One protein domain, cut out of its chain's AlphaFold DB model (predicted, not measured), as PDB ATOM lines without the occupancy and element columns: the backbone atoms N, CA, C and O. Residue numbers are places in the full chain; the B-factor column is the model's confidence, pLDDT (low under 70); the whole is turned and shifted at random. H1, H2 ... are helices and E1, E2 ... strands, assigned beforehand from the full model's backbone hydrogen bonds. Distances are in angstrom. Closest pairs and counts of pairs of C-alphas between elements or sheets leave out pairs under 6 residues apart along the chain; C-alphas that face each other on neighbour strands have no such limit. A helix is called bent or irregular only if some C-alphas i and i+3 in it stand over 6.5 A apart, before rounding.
ATOM      1  N   GLU A   3      15.530   6.970  34.603       45.66
ATOM      2  CA  GLU A   3      14.927   5.646  34.385       45.66
ATOM      3  C   GLU A   3      15.901   4.458  34.519       45.66
ATOM      4  O   GLU A   3      15.546   3.498  35.181       45.66
ATOM      5  N   ASP A   4      17.131   4.513  33.983       48.81
ATOM      6  CA  ASP A   4      18.078   3.373  34.047       48.81
ATOM      7  C   ASP A   4      18.701   3.155  35.437       48.81
ATOM      8  O   ASP A   4      19.012   2.032  35.845       48.81
ATOM      9  N   LEU A   5      18.872   4.236  36.201       50.75
ATOM     10  CA  LEU A   5      19.292   4.137  37.597       50.75
ATOM     11  C   LEU A   5      18.144   3.580  38.450       50.75
ATOM     12  O   LEU A   5      18.375   2.760  39.334       50.75
ATOM     13  N   LEU A   6      16.908   3.998  38.157       50.31
ATOM     14  CA  LEU A   6      15.697   3.516  38.823       50.31
ATOM     15  C   LEU A   6      15.348   2.068  38.437       50.31
ATOM     16  O   LEU A   6      14.911   1.310  39.297       50.31
ATOM     17  N   SER A   7      15.612   1.637  37.203       52.50
ATOM     18  CA  SER A   7      15.419   0.246  36.769       52.50
ATOM     19  C   SER A   7      16.444  -0.696  37.410       52.50
ATOM     20  O   SER A   7      16.118  -1.821  37.778       52.50
ATOM     21  N   SER A   8      17.664  -0.212  37.669       51.31
ATOM     22  CA  SER A   8      18.661  -0.929  38.481       51.31
ATOM     23  C   SER A   8      18.249  -1.049  39.960       51.31
ATOM     24  O   SER A   8      18.729  -1.934  40.670       51.31
ATOM     25  N   ILE A   9      17.363  -0.168  40.439       51.75
ATOM     26  CA  ILE A   9      16.782  -0.204  41.792       51.75
ATOM     27  C   ILE A   9      15.614  -1.202  41.871       51.75
ATOM     28  O   ILE A   9      15.326  -1.710  42.955       51.75
ATOM     29  N   ASP A  10      15.022  -1.587  40.738       46.31
ATOM     30  CA  ASP A  10      13.958  -2.599  40.656       46.31
ATOM     31  C   ASP A  10      14.434  -4.010  41.082       46.31
ATOM     32  O   ASP A  10      13.639  -4.894  41.407       46.31
ATOM     33  N   ILE A  11      15.754  -4.195  41.231       47.94
ATOM     34  CA  ILE A  11      16.388  -5.359  41.882       47.94
ATOM     35  C   ILE A  11      15.960  -5.493  43.368       47.94
ATOM     36  O   ILE A  11      16.130  -6.552  43.969       47.94
ATOM     37  N   LEU A  12      15.360  -4.456  43.971       46.38
ATOM     38  CA  LEU A  12      14.802  -4.475  45.332       46.38
ATOM     39  C   LEU A  12      13.314  -4.877  45.407       46.38
ATOM     40  O   LEU A  12      12.721  -4.789  46.481       46.38
ATOM     41  N   GLY A  13      12.719  -5.372  44.316       44.81
ATOM     42  CA  GLY A  13      11.423  -6.051  44.361       44.81
ATOM     43  C   GLY A  13      10.234  -5.117  44.592       44.81
ATOM     44  O   GLY A  13       9.509  -5.270  45.573       44.81
ATOM     45  N   LEU A  23      27.660   8.517  48.428       76.44
ATOM     46  CA  LEU A  23      28.844   8.400  49.272       76.44
ATOM     47  C   LEU A  23      30.001   9.226  48.696       76.44
ATOM     48  O   LEU A  23      30.526   8.905  47.635       76.44
ATOM     49  N   THR A  24      30.442  10.250  49.424       70.06
ATOM     50  CA  THR A  24      31.518  11.163  48.989       70.06
ATOM     51  C   THR A  24      32.892  10.860  49.603       70.06
ATOM     52  O   THR A  24      33.883  11.465  49.215       70.06
ATOM     53  N   ALA A  25      32.987   9.903  50.536       73.12
ATOM     54  CA  ALA A  25      34.203   9.599  51.307       73.12
ATOM     55  C   ALA A  25      34.915   8.302  50.861       73.12
ATOM     56  O   ALA A  25      35.349   7.489  51.689       73.12
ATOM     57  N   VAL A  26      35.000   8.072  49.549       79.81
ATOM     58  CA  VAL A  26      35.678   6.894  48.995       79.81
ATOM     59  C   VAL A  26      37.195   7.098  49.046       79.81
ATOM     60  O   VAL A  26      37.710   8.094  48.553       79.81
ATOM     61  N   LEU A  27      37.910   6.156  49.664       80.50
ATOM     62  CA  LEU A  27      39.368   6.193  49.819       80.50
ATOM     63  C   LEU A  27      40.092   5.493  48.667       80.50
ATOM     64  O   LEU A  27      41.179   5.909  48.281       80.50
ATOM     65  N   ALA A  28      39.523   4.399  48.160       80.62
ATOM     66  CA  ALA A  28      40.082   3.651  47.041       80.62
ATOM     67  C   ALA A  28      38.987   2.882  46.296       80.62
ATOM     68  O   ALA A  28      38.060   2.353  46.914       80.62
ATOM     69  N   ILE A  29      39.138   2.783  44.976       76.88
ATOM     70  CA  ILE A  29      38.328   1.939  44.095       76.88
ATOM     71  C   ILE A  29      39.296   1.138  43.226       76.88
ATOM     72  O   ILE A  29      39.985   1.707  42.383       76.88
ATOM     73  N   ASP A  30      39.332  -0.179  43.409       78.75
ATOM     74  CA  ASP A  30      40.027  -1.112  42.523       78.75
ATOM     75  C   ASP A  30      39.059  -2.210  42.077       78.75
ATOM     76  O   ASP A  30      39.024  -3.318  42.616       78.75
ATOM     77  N   LEU A  31      38.247  -1.877  41.074       72.44
ATOM     78  CA  LEU A  31      37.305  -2.816  40.468       72.44
ATOM     79  C   LEU A  31      37.980  -3.806  39.509       72.44
ATOM     80  O   LEU A  31      37.382  -4.825  39.188       72.44
ATOM     81  N   ARG A  32      39.197  -3.514  39.026       70.56
ATOM     82  CA  ARG A  32      39.835  -4.290  37.951       70.56
ATOM     83  C   ARG A  32      40.649  -5.470  38.461       70.56
ATOM     84  O   ARG A  32      40.648  -6.503  37.803       70.56
ATOM     85  N   ARG A  33      41.381  -5.319  39.569       66.00
ATOM     86  CA  ARG A  33      42.251  -6.391  40.080       66.00
ATOM     87  C   ARG A  33      41.581  -7.213  41.166       66.00
ATOM     88  O   ARG A  33      41.581  -8.432  41.079       66.00
ATOM     89  N   ASN A  34      41.007  -6.545  42.164       66.44
ATOM     90  CA  ASN A  34      40.538  -7.214  43.382       66.44
ATOM     91  C   ASN A  34      39.040  -7.020  43.660       66.44
ATOM     92  O   ASN A  34      38.513  -7.632  44.586       66.44
ATOM     93  N   GLY A  35      38.348  -6.164  42.899       72.69
ATOM     94  CA  GLY A  35      36.934  -5.861  43.138       72.69
ATOM     95  C   GLY A  35      36.689  -5.148  44.475       72.69
ATOM     96  O   GLY A  35      35.644  -5.343  45.092       72.69
ATOM     97  N   VAL A  36      37.658  -4.362  44.955       78.31
ATOM     98  CA  VAL A  36      37.627  -3.745  46.289       78.31
ATOM     99  C   VAL A  36      37.256  -2.272  46.191       78.31
ATOM    100  O   VAL A  36      37.868  -1.502  45.453       78.31
ATOM    101  N   ILE A  37      36.293  -1.864  47.012       83.25
ATOM    102  CA  ILE A  37      35.974  -0.461  47.271       83.25
ATOM    103  C   ILE A  37      36.219  -0.224  48.758       83.25
ATOM    104  O   ILE A  37      35.712  -0.963  49.602       83.25
ATOM    105  N   LYS A  38      37.020   0.790  49.087       86.88
ATOM    106  CA  LYS A  38      37.349   1.164  50.465       86.88
ATOM    107  C   LYS A  38      36.874   2.579  50.730       86.88
ATOM    108  O   LYS A  38      37.159   3.492  49.961       86.88
ATOM    109  N   TRP A  39      36.203   2.776  51.853       86.38
ATOM    110  CA  TRP A  39      35.724   4.077  52.306       86.38
ATOM    111  C   TRP A  39      35.895   4.201  53.817       86.38
ATOM    112  O   TRP A  39      36.200   3.223  54.505       86.38
ATOM    113  N   ARG A  40      35.722   5.416  54.336       86.88
ATOM    114  CA  ARG A  40      35.751   5.681  55.777       86.88
ATOM    115  C   ARG A  40      34.354   6.021  56.274       86.88
ATOM    116  O   ARG A  40      33.664   6.835  55.674       86.88
ATOM    117  N   MET A  41      33.969   5.425  57.394       85.62
ATOM    118  CA  MET A  41      32.733   5.723  58.117       85.62
ATOM    119  C   MET A  41      32.981   5.637  59.621       85.62
ATOM    120  O   MET A  41      33.950   5.009  60.059       85.62
ATOM    121  N   SER A  42      32.109   6.264  60.413       88.88
ATOM    122  CA  SER A  42      32.073   6.011  61.851       88.88
ATOM    123  C   SER A  42      31.547   4.600  62.129       88.88
ATOM    124  O   SER A  42      30.834   4.001  61.314       88.88
ATOM    125  N   ARG A  43      31.888   4.057  63.301       88.88
ATOM    126  CA  ARG A  43      31.401   2.736  63.721       88.88
ATOM    127  C   ARG A  43      29.882   2.737  63.886       88.88
ATOM    128  O   ARG A  43      29.234   1.745  63.563       88.88
ATOM    129  N   GLU A  44      29.313   3.845  64.357       92.88
ATOM    130  CA  GLU A  44      27.871   4.024  64.519       92.88
ATOM    131  C   GLU A  44      27.151   3.928  63.170       92.88
ATOM    132  O   GLU A  44      26.169   3.194  63.056       92.88
ATOM    133  N   SER A  45      27.670   4.593  62.131       89.56
ATOM    134  CA  SER A  45      27.092   4.539  60.785       89.56
ATOM    135  C   SER A  45      27.115   3.123  60.216       89.56
ATOM    136  O   SER A  45      26.084   2.644  59.749       89.56
ATOM    137  N   VAL A  46      28.247   2.413  60.315       89.44
ATOM    138  CA  VAL A  46      28.355   1.025  59.825       89.44
ATOM    139  C   VAL A  46      27.356   0.112  60.536       89.44
ATOM    140  O   VAL A  46      26.694  -0.701  59.888       89.44
ATOM    141  N   ARG A  47      27.197   0.256  61.858       92.06
ATOM    142  CA  ARG A  47      26.221  -0.523  62.636       92.06
ATOM    143  C   ARG A  47      24.784  -0.254  62.195       92.06
ATOM    144  O   ARG A  47      24.045  -1.213  61.975       92.06
ATOM    145  N   SER A  48      24.395   1.013  62.046       92.50
ATOM    146  CA  SER A  48      23.046   1.379  61.592       92.50
ATOM    147  C   SER A  48      22.764   0.852  60.186       92.50
ATOM    148  O   SER A  48      21.767   0.166  59.985       92.50
ATOM    149  N   MET A  49      23.697   1.040  59.249       90.94
ATOM    150  CA  MET A  49      23.551   0.578  57.864       90.94
ATOM    151  C   MET A  49      23.434  -0.947  57.756       90.94
ATOM    152  O   MET A  49      22.623  -1.461  56.984       90.94
ATOM    153  N   LYS A  50      24.200  -1.693  58.565       91.94
ATOM    154  CA  LYS A  50      24.076  -3.157  58.660       91.94
ATOM    155  C   LYS A  50      22.712  -3.580  59.206       91.94
ATOM    156  O   LYS A  50      22.074  -4.449  58.614       91.94
ATOM    157  N   ARG A  51      22.250  -2.963  60.299       92.75
ATOM    158  CA  ARG A  51      20.941  -3.248  60.916       92.75
ATOM    159  C   ARG A  51      19.786  -2.971  59.951       92.75
ATOM    160  O   ARG A  51      18.856  -3.764  59.865       92.75
ATOM    161  N   GLU A  52      19.872  -1.874  59.212       91.38
ATOM    162  CA  GLU A  52      18.870  -1.424  58.242       91.38
ATOM    163  C   GLU A  52      19.015  -2.095  56.866       91.38
ATOM    164  O   GLU A  52      18.267  -1.780  55.948       91.38
ATOM    165  N   ARG A  53      19.948  -3.049  56.719       89.56
ATOM    166  CA  ARG A  53      20.151  -3.859  55.504       89.56
ATOM    167  C   ARG A  53      20.446  -3.030  54.253       89.56
ATOM    168  O   ARG A  53      19.978  -3.352  53.163       89.56
ATOM    169  N   TRP A  54      21.263  -1.994  54.406       89.88
ATOM    170  CA  TRP A  54      21.662  -1.141  53.293       89.88
ATOM    171  C   TRP A  54      22.376  -1.936  52.198       89.88
ATOM    172  O   TRP A  54      22.984  -2.983  52.441       89.88
ATOM    173  N   VAL A  55      22.329  -1.400  50.984       87.12
ATOM    174  CA  VAL A  55      22.992  -1.948  49.805       87.12
ATOM    175  C   VAL A  55      23.866  -0.864  49.193       87.12
ATOM    176  O   VAL A  55      23.439   0.276  49.043       87.12
ATOM    177  N   PHE A  56      25.097  -1.225  48.845       85.56
ATOM    178  CA  PHE A  56      26.012  -0.366  48.103       85.56
ATOM    179  C   PHE A  56      25.988  -0.726  46.617       85.56
ATOM    180  O   PHE A  56      26.012  -1.905  46.275       85.56
ATOM    181  N   MET A  57      26.016   0.276  45.741       80.81
ATOM    182  CA  MET A  57      26.180   0.093  44.300       80.81
ATOM    183  C   MET A  57      27.245   1.061  43.790       80.81
ATOM    184  O   MET A  57      27.246   2.239  44.145       80.81
ATOM    185  N   GLY A  58      28.159   0.564  42.957       79.69
ATOM    186  CA  GLY A  58      29.073   1.427  42.217       79.69
ATOM    187  C   GLY A  58      28.395   1.886  40.933       79.69
ATOM    188  O   GLY A  58      27.937   1.040  40.172       79.69
ATOM    189  N   PHE A  59      28.354   3.189  40.668       77.50
ATOM    190  CA  PHE A  59      27.800   3.749  39.434       77.50
ATOM    191  C   PHE A  59      28.870   4.558  38.703       77.50
ATOM    192  O   PHE A  59      29.569   5.365  39.320       77.50
ATOM    193  N   ARG A  60      29.016   4.327  37.398       76.94
ATOM    194  CA  ARG A  60      29.934   5.071  36.539       76.94
ATOM    195  C   ARG A  60      29.184   6.183  35.825       76.94
ATOM    196  O   ARG A  60      28.208   5.941  35.124       76.94
ATOM    197  N   THR A  61      29.657   7.409  35.996       75.94
ATOM    198  CA  THR A  61      29.050   8.596  35.383       75.94
ATOM    199  C   THR A  61      29.492   8.815  33.942       75.94
ATOM    200  O   THR A  61      28.803   9.507  33.206       75.94
ATOM    201  N   ASP A  62      30.618   8.233  33.524       78.00
ATOM    202  CA  ASP A  62      31.181   8.422  32.186       78.00
ATOM    203  C   ASP A  62      30.448   7.617  31.106       78.00
ATOM    204  O   ASP A  62      30.388   8.038  29.956       78.00
ATOM    205  N   ASN A  63      29.862   6.478  31.475       77.62
ATOM    206  CA  ASN A  63      29.061   5.637  30.586       77.62
ATOM    207  C   ASN A  63      27.648   5.345  31.123       77.62
ATOM    208  O   ASN A  63      26.957   4.491  30.574       77.62
ATOM    209  N   TYR A  64      27.239   6.044  32.189       72.88
ATOM    210  CA  TYR A  64      25.916   5.967  32.817       72.88
ATOM    211  C   TYR A  64      25.452   4.547  33.182       72.88
ATOM    212  O   TYR A  64      24.254   4.271  33.184       72.88
ATOM    213  N   CYS A  65      26.381   3.642  33.508       71.06
ATOM    214  CA  CYS A  65      26.051   2.262  33.854       71.06
ATOM    215  C   CYS A  65      26.494   1.896  35.282       71.06
ATOM    216  O   CYS A  65      27.461   2.461  35.814       71.06
ATOM    217  N   PRO A  66      25.849   0.901  35.918       70.50
ATOM    218  CA  PRO A  66      26.376   0.300  37.133       70.50
ATOM    219  C   PRO A  66      27.788  -0.246  36.883       70.50
ATOM    220  O   PRO A  66      28.028  -1.031  35.969       70.50
ATOM    221  N   ALA A  67      28.737   0.197  37.699       72.50
ATOM    222  CA  ALA A  67      30.116  -0.280  37.703       72.50
ATOM    223  C   ALA A  67      30.234  -1.642  38.395       72.50
ATOM    224  O   ALA A  67      31.132  -2.425  38.096       72.50
ATOM    225  N   ALA A  68      29.351  -1.884  39.366       72.19
ATOM    226  CA  ALA A  68      29.290  -3.106  40.143       72.19
ATOM    227  C   ALA A  68      27.866  -3.316  40.682       72.19
ATOM    228  O   ALA A  68      27.142  -2.346  40.915       72.19
ATOM    229  N   GLY A  69      27.477  -4.580  40.870       69.44
ATOM    230  CA  GLY A  69      26.152  -4.953  41.369       69.44
ATOM    231  C   GLY A  69      25.901  -4.555  42.832       69.44
ATOM    232  O   GLY A  69      26.789  -4.027  43.500       69.44
ATOM    233  N   PRO A  70      24.689  -4.804  43.353       79.12
ATOM    234  CA  PRO A  70      24.341  -4.482  44.733       79.12
ATOM    235  C   PRO A  70      25.137  -5.322  45.750       79.12
ATOM    236  O   PRO A  70      25.106  -6.553  45.728       79.12
ATOM    237  N   PHE A  71      25.800  -4.664  46.705       83.00
ATOM    238  CA  PHE A  71      26.514  -5.300  47.815       83.00
ATOM    239  C   PHE A  71      25.846  -4.990  49.150       83.00
ATOM    240  O   PHE A  71      25.890  -3.860  49.639       83.00
ATOM    241  N   SER A  72      25.266  -6.015  49.773       88.12
ATOM    242  CA  SER A  72      24.636  -5.879  51.086       88.12
ATOM    243  C   SER A  72      25.638  -5.473  52.168       88.12
ATOM    244  O   SER A  72      26.740  -6.023  52.251       88.12
ATOM    245  N   ALA A  73      25.203  -4.576  53.055       90.62
ATOM    246  CA  ALA A  73      25.949  -4.140  54.226       90.62
ATOM    247  C   ALA A  73      26.368  -5.287  55.145       90.62
ATOM    248  O   ALA A  73      27.421  -5.214  55.780       90.62
ATOM    249  N   SER A  74      25.612  -6.388  55.162       88.62
ATOM    250  CA  SER A  74      25.961  -7.597  55.917       88.62
ATOM    251  C   SER A  74      27.318  -8.191  55.517       88.62
ATOM    252  O   SER A  74      27.974  -8.816  56.345       88.62
ATOM    253  N   ARG A  75      27.767  -7.956  54.277       87.50
ATOM    254  CA  ARG A  75      29.032  -8.462  53.726       87.50
ATOM    255  C   ARG A  75      30.199  -7.484  53.880       87.50
ATOM    256  O   ARG A  75      31.310  -7.803  53.467       87.50
ATOM    257  N   TRP A  76      29.975  -6.290  54.433       89.19
ATOM    258  CA  TRP A  76      31.033  -5.292  54.585       89.19
ATOM    259  C   TRP A  76      32.020  -5.693  55.684       89.19
ATOM    260  O   TRP A  76      31.626  -5.970  56.824       89.19
TER     261      TRP A  76
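AT A GLANCE: This is residues 3 to 13 and 23 to 76 of the 83 residues of an uncharacterized protein of Armillaria ostoyae (UniProt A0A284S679). A long, bent hairpin of strands E3 and E4 runs through the middle, with helix H1 off one side of it, a second, shorter hairpin of E1 and E2 off the other side, and helix H2 beyond the end where E3 begins. The arrangement is open, with few contacts between these parts. The 65 printed residues hold two named helices and four named strands in the order H1, E1, E2, H2, E3, E4, a mixed class with two antiparallel two-strand sheets. The whole is only just compact, close to loose, with a radius of gyration of the C-alphas of 12.7 A and spans of 33 by 31 by 20 A.

IN THESE COORDINATES: Find C-alpha 55 at (22.992, -1.948, 49.805); from there E3, residues 55 to 60, runs 16.5 A. E4, residues 65 to 72, runs 19.1 A to C-alpha 72 at (24.636, -5.879, 51.086). E1 is residues 26 to 30, 11.2 A, and E2 residues 36 to 39, 10.1 A. H2 is residues 43 to 51, 12.4 A. H1, residues 3 to 12, begins at (14.927, 5.646, 34.385) and spans 14.9 A.

HOW THE PARTS SIT: Look first at the hairpin E3 and E4, antiparallel at 167 degrees, where N 56 and O 71 are 2.9 A apart, within hydrogen-bond range. E4 bends by 52 degrees at residue 68. The closest C-alphas of H1 and E4, Ser 8 and Pro 66, are 7.9 A apart. In the hairpin E1 and E2, at 174 degrees, N 30 and O 36 are 2.8 A apart, within range. E2 and E3 are apart; H2 and E4 are only just apart, at 8.1 A. Every O i to N i+4 pair is within range in H2, and 4 of 6 in H1.

THE WHOLE: The C-alphas farthest apart, Glu 44 and Asn 63, are 34.0 A from each other. Residues 14 to 22 are not printed, and C-alphas 13 and 23 are 23.2 A apart across the cut. Of the links printed whole, each is tight. The mean pLDDT of the printed part is 76.0, with residues 3 to 13, 33 to 34 and 69 under 70.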